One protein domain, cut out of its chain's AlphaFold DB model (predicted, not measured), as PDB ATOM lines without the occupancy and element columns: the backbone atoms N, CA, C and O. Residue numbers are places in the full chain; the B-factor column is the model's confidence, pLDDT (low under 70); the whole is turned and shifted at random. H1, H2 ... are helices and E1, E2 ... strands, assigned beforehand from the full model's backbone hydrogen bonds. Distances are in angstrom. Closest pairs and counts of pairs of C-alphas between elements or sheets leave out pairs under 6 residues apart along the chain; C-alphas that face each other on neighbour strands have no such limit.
ATOM      1  N   SER A 113     163.985 196.570 259.086       67.69
ATOM      2  CA  SER A 113     163.321 197.779 258.580       67.69
ATOM      3  C   SER A 113     164.154 198.567 257.557       67.69
ATOM      4  O   SER A 113     163.583 199.223 256.685       67.69
ATOM      5  N   ARG A 114     165.495 198.520 257.623       76.50
ATOM      6  CA  ARG A 114     166.351 199.257 256.673       76.50
ATOM      7  C   ARG A 114     166.424 198.563 255.314       76.50
ATOM      8  O   ARG A 114     166.174 199.204 254.299       76.50
ATOM      9  N   GLU A 115     166.693 197.261 255.294       79.19
ATOM     10  CA  GLU A 115     166.740 196.481 254.049       79.19
ATOM     11  C   GLU A 115     165.365 196.393 253.378       79.19
ATOM     12  O   GLU A 115     165.259 196.572 252.166       79.19
ATOM     13  N   GLN A 116     164.292 196.231 254.160       83.25
ATOM     14  CA  GLN A 116     162.918 196.231 253.646       83.25
ATOM     15  C   GLN A 116     162.567 197.543 252.930       83.25
ATOM     16  O   GLN A 116     161.995 197.517 251.839       83.25
ATOM     17  N   LYS A 117     162.941 198.692 253.512       84.00
ATOM     18  CA  LYS A 117     162.715 200.007 252.892       84.00
ATOM     19  C   LYS A 117     163.494 200.161 251.588       84.00
ATOM     20  O   LYS A 117     162.939 200.673 250.620       84.00
ATOM     21  N   ASN A 118     164.730 199.668 251.538       89.25
ATOM     22  CA  ASN A 118     165.555 199.718 250.328       89.25
ATOM     23  C   ASN A 118     164.981 198.865 249.185       89.25
ATOM     24  O   ASN A 118     165.183 199.186 248.018       89.25
ATOM     25  N   LEU A 119     164.233 197.807 249.510       91.06
ATOM     26  CA  LEU A 119     163.559 196.949 248.534       91.06
ATOM     27  C   LEU A 119     162.198 197.490 248.070       91.06
ATOM     28  O   LEU A 119     161.550 196.843 247.253       91.06
ATOM     29  N   GLY A 120     161.736 198.641 248.573       92.94
ATOM     30  CA  GLY A 120     160.415 199.183 248.230       92.94
ATOM     31  C   GLY A 120     159.252 198.351 248.784       92.94
ATOM     32  O   GLY A 120     158.171 198.327 248.195       92.94
ATOM     33  N   LEU A 121     159.471 197.631 249.891       93.56
ATOM     34  CA  LEU A 121     158.423 196.873 250.573       93.56
ATOM     35  C   LEU A 121     157.627 197.787 251.509       93.56
ATOM     36  O   LEU A 121     158.170 198.399 252.429       93.56
ATOM     37  N   HIS A 122     156.315 197.829 251.308       91.62
ATOM     38  CA  HIS A 122     155.374 198.568 252.137       91.62
ATOM     39  C   HIS A 122     154.631 197.612 253.067       91.62
ATOM     40  O   HIS A 122     153.877 196.756 252.612       91.62
ATOM     41  N   ARG A 123     154.818 197.762 254.378       91.06
ATOM     42  CA  ARG A 123     154.094 196.963 255.374       91.06
ATOM     43  C   ARG A 123     152.610 197.348 255.403       91.06
ATOM     44  O   ARG A 123     152.282 198.533 255.452       91.06
ATOM     45  N   GLN A 124     151.728 196.354 255.400       92.19
ATOM     46  CA  GLN A 124     150.279 196.508 255.527       92.19
ATOM     47  C   GLN A 124     149.816 196.316 256.982       92.19
ATOM     48  O   GLN A 124     150.570 195.860 257.844       92.19
ATOM     49  N   HIS A 125     148.562 196.679 257.266       86.38
ATOM     50  CA  HIS A 125     147.970 196.581 258.607       86.38
ATOM     51  C   HIS A 125     147.812 195.133 259.101       86.38
ATOM     52  O   HIS A 125     147.883 194.886 260.300       86.38
ATOM     53  N   ASP A 126     147.634 194.180 258.185       85.62
ATOM     54  CA  ASP A 126     147.488 192.747 258.465       85.62
ATOM     55  C   ASP A 126     148.838 192.038 258.710       85.62
ATOM     56  O   ASP A 126     148.892 190.835 258.978       85.62
ATOM     57  N   GLY A 127     149.943 192.785 258.633       87.31
ATOM     58  CA  GLY A 127     151.303 192.278 258.781       87.31
ATOM     59  C   GLY A 127     151.916 191.719 257.496       87.31
ATOM     60  O   GLY A 127     153.069 191.293 257.540       87.31
ATOM     61  N   SER A 128     151.199 191.736 256.369       91.44
ATOM     62  CA  SER A 128     151.774 191.427 255.056       91.44
ATOM     63  C   SER A 128     152.642 192.583 254.532       91.44
ATOM     64  O   SER A 128     152.621 193.699 255.066       91.44
ATOM     65  N   TYR A 129     153.419 192.332 253.475       93.50
ATOM     66  CA  TYR A 129     154.170 193.370 252.762       93.50
ATOM     67  C   TYR A 129     153.724 193.454 251.307       93.50
ATOM     68  O   TYR A 129     153.533 192.441 250.642       93.50
ATOM     69  N   LEU A 130     153.598 194.672 250.796       92.81
ATOM     70  CA  LEU A 130     153.298 194.966 249.405       92.81
ATOM     71  C   LEU A 130     154.532 195.546 248.724       92.81
ATOM     72  O   LEU A 130     155.055 196.575 249.138       92.81
ATOM     73  N   TYR A 131     154.955 194.910 247.644       93.81
ATOM     74  CA  TYR A 131     155.932 195.434 246.706       93.81
ATOM     75  C   TYR A 131     155.220 195.904 245.442       93.81
ATOM     76  O   TYR A 131     154.392 195.183 244.875       93.81
ATOM     77  N   ILE A 132     155.569 197.102 244.983       90.50
ATOM     78  CA  ILE A 132     155.124 197.639 243.699       90.50
ATOM     79  C   ILE A 132     156.370 197.821 242.843       90.50
ATOM     80  O   ILE A 132     157.260 198.590 243.201       90.50
ATOM     81  N   ASP A 133     156.440 197.114 241.715       93.19
ATOM     82  CA  ASP A 133     157.572 197.238 240.800       93.19
ATOM     83  C   ASP A 133     157.715 198.698 240.315       93.19
ATOM     84  O   ASP A 133     156.704 199.303 239.940       93.19
ATOM     85  N   PRO A 134     158.932 199.280 240.266       91.12
ATOM     86  CA  PRO A 134     159.135 200.669 239.840       91.12
ATOM     87  C   PRO A 134     158.585 200.976 238.442       91.12
ATOM     88  O   PRO A 134     158.092 202.074 238.189       91.12
ATOM     89  N   TYR A 135     158.601 199.984 237.546       90.50
ATOM     90  CA  TYR A 135     158.049 200.087 236.192       90.50
ATOM     91  C   TYR A 135     156.568 199.693 236.121       90.50
ATOM     92  O   TYR A 135     155.996 199.590 235.036       90.50
ATOM     93  N   LYS A 136     155.929 199.468 237.277       87.50
ATOM     94  CA  LYS A 136     154.520 199.086 237.440       87.50
ATOM     95  C   LYS A 136     154.138 197.840 236.634       87.50
ATOM     96  O   LYS A 136     152.992 197.716 236.208       87.50
ATOM     97  N   ARG A 137     155.086 196.922 236.411       87.12
ATOM     98  CA  ARG A 137     154.852 195.674 235.659       87.12
ATOM     99  C   ARG A 137     153.965 194.708 236.441       87.12
ATOM    100  O   ARG A 137     153.035 194.121 235.893       87.12
ATOM    101  N   PHE A 138     154.231 194.585 237.736       89.00
ATOM    102  CA  PHE A 138     153.480 193.741 238.653       89.00
ATOM    103  C   PHE A 138     153.520 194.314 240.073       89.00
ATOM    104  O   PHE A 138     154.310 195.202 240.402       89.00
ATOM    105  N   THR A 139     152.659 193.763 240.914       89.38
ATOM    106  CA  THR A 139     152.683 193.909 242.366       89.38
ATOM    107  C   THR A 139     152.937 192.543 242.991       89.38
ATOM    108  O   THR A 139     152.569 191.516 242.414       89.38
ATOM    109  N   ALA A 140     153.608 192.516 244.137       92.50
ATOM    110  CA  ALA A 140     153.832 191.292 244.893       92.50
ATOM    111  C   ALA A 140     153.406 191.488 246.348       92.50
ATOM    112  O   ALA A 140     153.801 192.461 246.988       92.50
ATOM    113  N   THR A 141     152.600 190.568 246.865       92.50
ATOM    114  CA  THR A 141     152.179 190.531 248.265       92.50
ATOM    115  C   THR A 141     152.913 189.402 248.972       92.50
ATOM    116  O   THR A 141     152.778 188.244 248.587       92.50
ATOM    117  N   PHE A 142     153.680 189.741 250.002       93.88
ATOM    118  CA  PHE A 142     154.373 188.810 250.883       93.88
ATOM    119  C   PHE A 142     153.500 188.584 252.108       93.88
ATOM    120  O   PHE A 142     153.283 189.507 252.898       93.88
ATOM    121  N   ASN A 143     152.982 187.375 252.262       93.62
ATOM    122  CA  ASN A 143     152.188 187.022 253.429       93.62
ATOM    123  C   ASN A 143     153.092 186.772 254.641       93.62
ATOM    124  O   ASN A 143     154.311 186.641 254.529       93.62
ATOM    125  N   ARG A 144     152.468 186.666 255.814       91.75
ATOM    126  CA  ARG A 144     153.173 186.415 257.076       91.75
ATOM    127  C   ARG A 144     153.918 185.089 257.107       91.75
ATOM    128  O   ARG A 144     154.936 185.009 257.766       91.75
ATOM    129  N   ASP A 145     153.440 184.080 256.390       91.19
ATOM    130  CA  ASP A 145     154.084 182.767 256.283       91.19
ATOM    131  C   ASP A 145     155.293 182.759 255.323       91.19
ATOM    132  O   ASP A 145     155.881 181.709 255.073       91.19
ATOM    133  N   GLY A 146     155.662 183.915 254.755       91.94
ATOM    134  CA  GLY A 146     156.746 184.043 253.784       91.94
ATOM    135  C   GLY A 146     156.361 183.660 252.351       91.94
ATOM    136  O   GLY A 146     157.199 183.756 251.448       91.94
ATOM    137  N   THR A 147     155.109 183.259 252.099       91.31
ATOM    138  CA  THR A 147     154.621 183.015 250.735       91.31
ATOM    139  C   THR A 147     154.430 184.327 249.976       91.31
ATOM    140  O   THR A 147     154.159 185.377 250.561       91.31
ATOM    141  N   VAL A 148     154.584 184.274 248.650       92.69
ATOM    142  CA  VAL A 148     154.462 185.449 247.776       92.69
ATOM    143  C   VAL A 148     153.377 185.223 246.745       92.69
ATOM    144  O   VAL A 148     153.386 184.218 246.033       92.69
ATOM    145  N   TYR A 149     152.482 186.195 246.631       89.31
ATOM    146  CA  TYR A 149     151.498 186.274 245.565       89.31
ATOM    147  C   TYR A 149     151.866 187.380 244.594       89.31
ATOM    148  O   TYR A 149     152.088 188.518 245.002       89.31
ATOM    149  N   PHE A 150     151.898 187.050 243.308       86.50
ATOM    150  CA  PHE A 150     152.091 188.031 242.251       86.50
ATOM    151  C   PHE A 150     150.742 188.410 241.655       86.50
ATOM    152  O   PHE A 150     149.898 187.558 241.379       86.50
ATOM    153  N   ALA A 151     150.557 189.703 241.429       81.94
ATOM    154  CA  ALA A 151     149.430 190.228 240.688       81.94
ATOM    155  C   ALA A 151     149.955 191.162 239.601       81.94
ATOM    156  O   ALA A 151     150.632 192.156 239.884       81.94
ATOM    157  N   ASP A 152     149.675 190.824 238.345       77.44
ATOM    158  CA  ASP A 152     150.031 191.679 237.216       77.44
ATOM    159  C   ASP A 152     149.234 192.992 237.274       77.44
ATOM    160  O   ASP A 152     148.175 193.058 237.896       77.44
ATOM    161  N   ARG A 153     149.715 194.045 236.600       62.84
ATOM    162  CA  ARG A 153     149.151 195.415 236.622       62.84
ATOM    163  C   ARG A 153     147.618 195.511 236.475       62.84
ATOM    164  O   ARG A 153     147.019 196.463 236.968       62.84
ATOM    165  N   TRP A 154     146.986 194.544 235.808       57.81
ATOM    166  CA  TRP A 154     145.541 194.502 235.527       57.81
ATOM    167  C   TRP A 154     144.770 193.456 236.333       57.81
ATOM    168  O   TRP A 154     143.565 193.282 236.143       57.81
ATOM    169  N   ARG A 155     145.451 192.724 237.211       59.50
ATOM    170  CA  ARG A 155     144.874 191.625 237.973       59.50
ATOM    171  C   ARG A 155     144.901 191.967 239.446       59.50
ATOM    172  O   ARG A 155     145.844 192.560 239.957       59.50
ATOM    173  N   ARG A 156     143.820 191.627 240.137       58.28
ATOM    174  CA  ARG A 156     143.797 191.729 241.595       58.28
ATOM    175  C   ARG A 156     144.476 190.483 242.158       58.28
ATOM    176  O   ARG A 156     144.274 189.406 241.587       58.28
ATOM    177  N   PRO A 157     145.243 190.591 243.257       57.31
ATOM    178  CA  PRO A 157     145.706 189.413 243.978       57.31
ATOM    179  C   PRO A 157     144.513 188.493 244.257       57.31
ATOM    180  O   PRO A 157     143.489 188.941 244.775       57.31
ATOM    181  N   ASP A 158     144.620 187.226 243.865       63.19
ATOM    182  CA  ASP A 158     143.590 186.215 244.098       63.19
ATOM    183  C   ASP A 158     144.219 185.029 244.813       63.19
ATOM    184  O   ASP A 158     145.197 184.449 244.343       63.19
ATOM    185  N   LYS A 159     143.620 184.648 245.945       61.88
ATOM    186  CA  LYS A 159     144.048 183.493 246.738       61.88
ATOM    187  C   LYS A 159     143.949 182.185 245.948       61.88
ATOM    188  O   LYS A 159     144.700 181.259 246.229       61.88
ATOM    189  N   LYS A 160     143.040 182.096 244.966       70.00
ATOM    190  CA  LYS A 160     142.848 180.898 244.131       70.00
ATOM    191  C   LYS A 160     143.847 180.791 242.980       70.00
ATOM    192  O   LYS A 160     144.078 179.693 242.487       70.00
ATOM    193  N   ASN A 161     144.424 181.906 242.536       67.50
ATOM    194  CA  ASN A 161     145.368 181.941 241.423       67.50
ATOM    195  C   ASN A 161     146.577 182.801 241.797       67.50
ATOM    196  O   ASN A 161     146.723 183.930 241.343       67.50
ATOM    197  N   SER A 162     147.433 182.241 242.645       57.94
ATOM    198  CA  SER A 162     148.588 182.897 243.271       57.94
ATOM    199  C   SER A 162     149.601 183.506 242.297       57.94
ATOM    200  O   SER A 162     150.287 184.468 242.643       57.94
ATOM    201  N   GLN A 163     149.717 182.931 241.098       54.34
ATOM    202  CA  GLN A 163     150.694 183.347 240.093       54.34
ATOM    203  C   GLN A 163     150.160 184.422 239.149       54.34
ATOM    204  O   GLN A 163     150.927 185.272 238.700       54.34
ATOM    205  N   ARG A 164     148.864 184.360 238.815       56.81
ATOM    206  CA  ARG A 164     148.263 185.258 237.823       56.81
ATOM    207  C   ARG A 164     147.400 186.337 238.475       56.81
ATOM    208  O   ARG A 164     147.318 187.431 237.945       56.81
ATOM    209  N   GLY A 165     146.751 186.067 239.602       61.34
ATOM    210  CA  GLY A 165     145.679 186.899 240.148       61.34
ATOM    211  C   GLY A 165     144.366 186.760 239.364       61.34
ATOM    212  O   GLY A 165     144.320 186.213 238.251       61.34
ATOM    213  N   ALA A 166     143.275 187.268 239.936       60.34
ATOM    214  CA  ALA A 166     141.980 187.324 239.271       60.34
ATOM    215  C   ALA A 166     142.002 188.442 238.231       60.34
ATOM    216  O   ALA A 166     142.458 189.555 238.511       60.34
ATOM    217  N   LEU A 167     141.454 188.163 237.046       59.75
ATOM    218  CA  LEU A 167     141.019 189.206 236.122       59.75
ATOM    219  C   LEU A 167     139.937 190.020 236.839       59.75
ATOM    220  O   LEU A 167     138.759 189.670 236.821       59.75
ATOM    221  N   GLY A 168     140.350 191.084 237.532       53.88
ATOM    222  CA  GLY A 168     139.422 192.130 237.928       53.88
ATOM    223  C   GLY A 168     138.745 192.600 236.650       53.88
ATOM    224  O   GLY A 168     139.435 192.759 235.642       53.88
ATOM    225  N   GLY A 169     137.414 192.721 236.668       53.66
ATOM    226  CA  GLY A 169     136.644 193.115 235.490       53.66
ATOM    227  C   GLY A 169     137.360 194.235 234.743       53.66
ATOM    228  O   GLY A 169     137.850 195.169 235.386       53.66
ATOM    229  N   GLU A 187     150.886 190.911 225.038       67.31
ATOM    230  CA  GLU A 187     150.961 190.458 226.441       67.31
ATOM    231  C   GLU A 187     149.797 189.512 226.787       67.31
ATOM    232  O   GLU A 187     149.969 188.528 227.509       67.31
ATOM    233  N   TRP A 188     148.620 189.752 226.204       65.94
ATOM    234  CA  TRP A 188     147.459 188.870 226.335       65.94
ATOM    235  C   TRP A 188     147.677 187.510 225.676       65.94
ATOM    236  O   TRP A 188     147.364 186.480 226.277       65.94
ATOM    237  N   VAL A 189     148.229 187.496 224.461       74.44
ATOM    238  CA  VAL A 189     148.550 186.254 223.746       74.44
ATOM    239  C   VAL A 189     149.594 185.443 224.515       74.44
ATOM    240  O   VAL A 189     149.409 184.240 224.694       74.44
ATOM    241  N   MET A 190     150.634 186.088 225.052       75.44
ATOM    242  CA  MET A 190     151.637 185.422 225.894       75.44
ATOM    243  C   MET A 190     151.010 184.815 227.155       75.44
ATOM    244  O   MET A 190     151.246 183.645 227.460       75.44
ATOM    245  N   ALA A 191     150.132 185.554 227.844       68.88
ATOM    246  CA  ALA A 191     149.440 185.053 229.030       68.88
ATOM    247  C   ALA A 191     148.503 183.868 228.721       68.88
ATOM    248  O   ALA A 191     148.415 182.925 229.517       68.88
ATOM    249  N   LEU A 192     147.819 183.886 227.568       70.88
ATOM    250  CA  LEU A 192     147.011 182.761 227.077       70.88
ATOM    251  C   LEU A 192     147.873 181.529 226.777       70.88
ATOM    252  O   LEU A 192     147.464 180.413 227.085       70.88
ATOM    253  N   GLN A 193     149.087 181.733 226.261       83.50
ATOM    254  CA  GLN A 193     150.088 180.682 226.045       83.50
ATOM    255  C   GLN A 193     150.792 180.232 227.341       83.50
ATOM    256  O   GLN A 193     151.612 179.320 227.310       83.50
ATOM    257  N   GLY A 194     150.481 180.849 228.488       78.06
ATOM    258  CA  GLY A 194     151.104 180.542 229.776       78.06
ATOM    259  C   GLY A 194     152.536 181.055 229.931       78.06
ATOM    260  O   GLY A 194     153.206 180.678 230.889       78.06
ATOM    261  N   ILE A 195     152.988 181.922 229.028       83.56
ATOM    262  CA  ILE A 195     154.290 182.581 229.091       83.56
ATOM    263  C   ILE A 195     154.127 183.849 229.932       83.56
ATOM    264  O   ILE A 195     153.394 184.761 229.553       83.56
ATOM    265  N   ASP A 196     154.802 183.913 231.082       83.69
ATOM    266  CA  ASP A 196     154.860 185.128 231.898       83.69
ATOM    267  C   ASP A 196     156.022 186.019 231.413       83.69
ATOM    268  O   ASP A 196     157.187 185.671 231.642       83.69
ATOM    269  N   PRO A 197     155.752 187.172 230.765       86.69
ATOM    270  CA  PRO A 197     156.804 188.054 230.250       86.69
ATOM    271  C   PRO A 197     157.692 188.625 231.366       86.69
ATOM    272  O   PRO A 197     158.833 189.015 231.123       86.69
ATOM    273  N   ASN A 198     157.191 188.646 232.603       89.25
ATOM    274  CA  ASN A 198     157.893 189.164 233.769       89.25
ATOM    275  C   ASN A 198     158.555 188.057 234.609       89.25
ATOM    276  O   ASN A 198     159.094 188.366 235.674       89.25
ATOM    277  N   ALA A 199     158.572 186.795 234.152       89.94
ATOM    278  CA  ALA A 199     159.090 185.655 234.919       89.94
ATOM    279  C   ALA A 199     160.516 185.880 235.447       89.94
ATOM    280  O   ALA A 199     160.786 185.651 236.626       89.94
ATOM    281  N   ARG A 200     161.421 186.396 234.602       93.50
ATOM    282  CA  ARG A 200     162.814 186.688 234.985       93.50
ATOM    283  C   ARG A 200     162.897 187.699 236.131       93.50
ATOM    284  O   ARG A 200     163.662 187.512 237.068       93.50
ATOM    285  N   VAL A 201     162.098 188.758 236.059       93.44
ATOM    286  CA  VAL A 201     162.096 189.843 237.048       93.44
ATOM    287  C   VAL A 201     161.455 189.378 238.354       93.44
ATOM    288  O   VAL A 201     161.957 189.686 239.433       93.44
ATOM    289  N   LYS A 202     160.367 188.601 238.273       92.94
ATOM    290  CA  LYS A 202     159.740 187.976 239.444       92.94
ATOM    291  C   LYS A 202     160.726 187.030 240.140       92.94
ATOM    292  O   LYS A 202     160.855 187.095 241.359       92.94
ATOM    293  N   ALA A 203     161.477 186.226 239.386       93.44
ATOM    294  CA  ALA A 203     162.524 185.361 239.932       93.44
ATOM    295  C   ALA A 203     163.649 186.159 240.619       93.44
ATOM    296  O   ALA A 203     164.062 185.810 241.723       93.44
ATOM    297  N   GLU A 204     164.095 187.266 240.021       95.44
ATOM    298  CA  GLU A 204     165.087 188.165 240.627       95.44
ATOM    299  C   GLU A 204     164.580 188.781 241.941       95.44
ATOM    300  O   GLU A 204     165.312 188.818 242.932       95.44
TER     301      GLU A 204
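What this domain is: This is residues 113 to 169 and 187 to 204 of the 337 residues of an uncharacterized protein of Nannocystis exedens (UniProt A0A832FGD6). A small twisted sheet of four strands, E1 to E4, forms a wall with short helices set around it: H1 beyond the edge E1, H3 just grazing the sheet, and H2 clear of it at the far end of the longest axis from H1. After E4, the unnamed stretch of residues 153 to 169 folds back on itself. The printed part has 75 residues, with three named helices and four named strands in the order H1 E1 E2 E3 E4 H2 H3; the sheet runs E1 - E2 - E3 - E4, all antiparallel. The class is mixed, helices and strands, with under half of the residues, 35, in named elements. The whole is compact, with a radius of gyration of the C-alphas of 12.8 A, yet elongated in outline, spanning 40 by 23 by 20 A.

Where its parts are: E3 is residues 138 to 142, 13.2 A long from first to last C-alpha, and E4 is residues 148 to 152, 13.0 A. E2 is residues 129 to 132, 10.1 A, and E1 is residues 121 to 123, 6.5 A, beginning at C-alpha 121 (158.423, 196.873, 250.573). H1 is residues 113 to 118, 8.8 A, with C-alpha 113 at (163.321, 197.779, 258.580). H2 is residues 187 to 192, 8.7 A. H3 is residues 199 to 204, 8.7 A, ending at C-alpha 204 (165.087, 188.165, 240.627).

How they stand to each other: The four strands make a meander, each strand the antiparallel neighbour of the one before, and the strands' lines turn by 69 degrees from edge to edge. The hairpin E2 and E3 stands at 169 degrees between directions, with N 131 and O 140 2.8 A apart, within hydrogen-bond range. In the hairpin E3 and E4, at 161 degrees, N 139 and O 151 are 2.8 A apart. In the hairpin E1 and E2, at 140 degrees, N 122 and O 130 are 2.8 A apart. H1 is on the sheet but only grazes it, with residues 113 to 117. H3 is only just on the sheet, with 5 pairs of C-alphas within 10 A, and only grazes it with residues 201 to 202. H2 is not on the sheet, and H2 and H3 are apart. In H1, H2 and H3 every O i to N i+4 pair is within hydrogen-bond range. Residues 155 to 156 pair with residues 166 to 167, antiparallel.

The domain as a whole: The two C-alphas farthest apart, those of Arg 114 and Val 189, are 39.6 A from each other. Residues 170 to 186 are not printed, and C-alphas 169 and 187 are 17.1 A apart across this cut. Of the links that are printed whole, H2 to H3 is short and the others are tight. The mean pLDDT of the printed part is 80.7; 20 residues are under 70, among them 153 to 159 and 161 to 169.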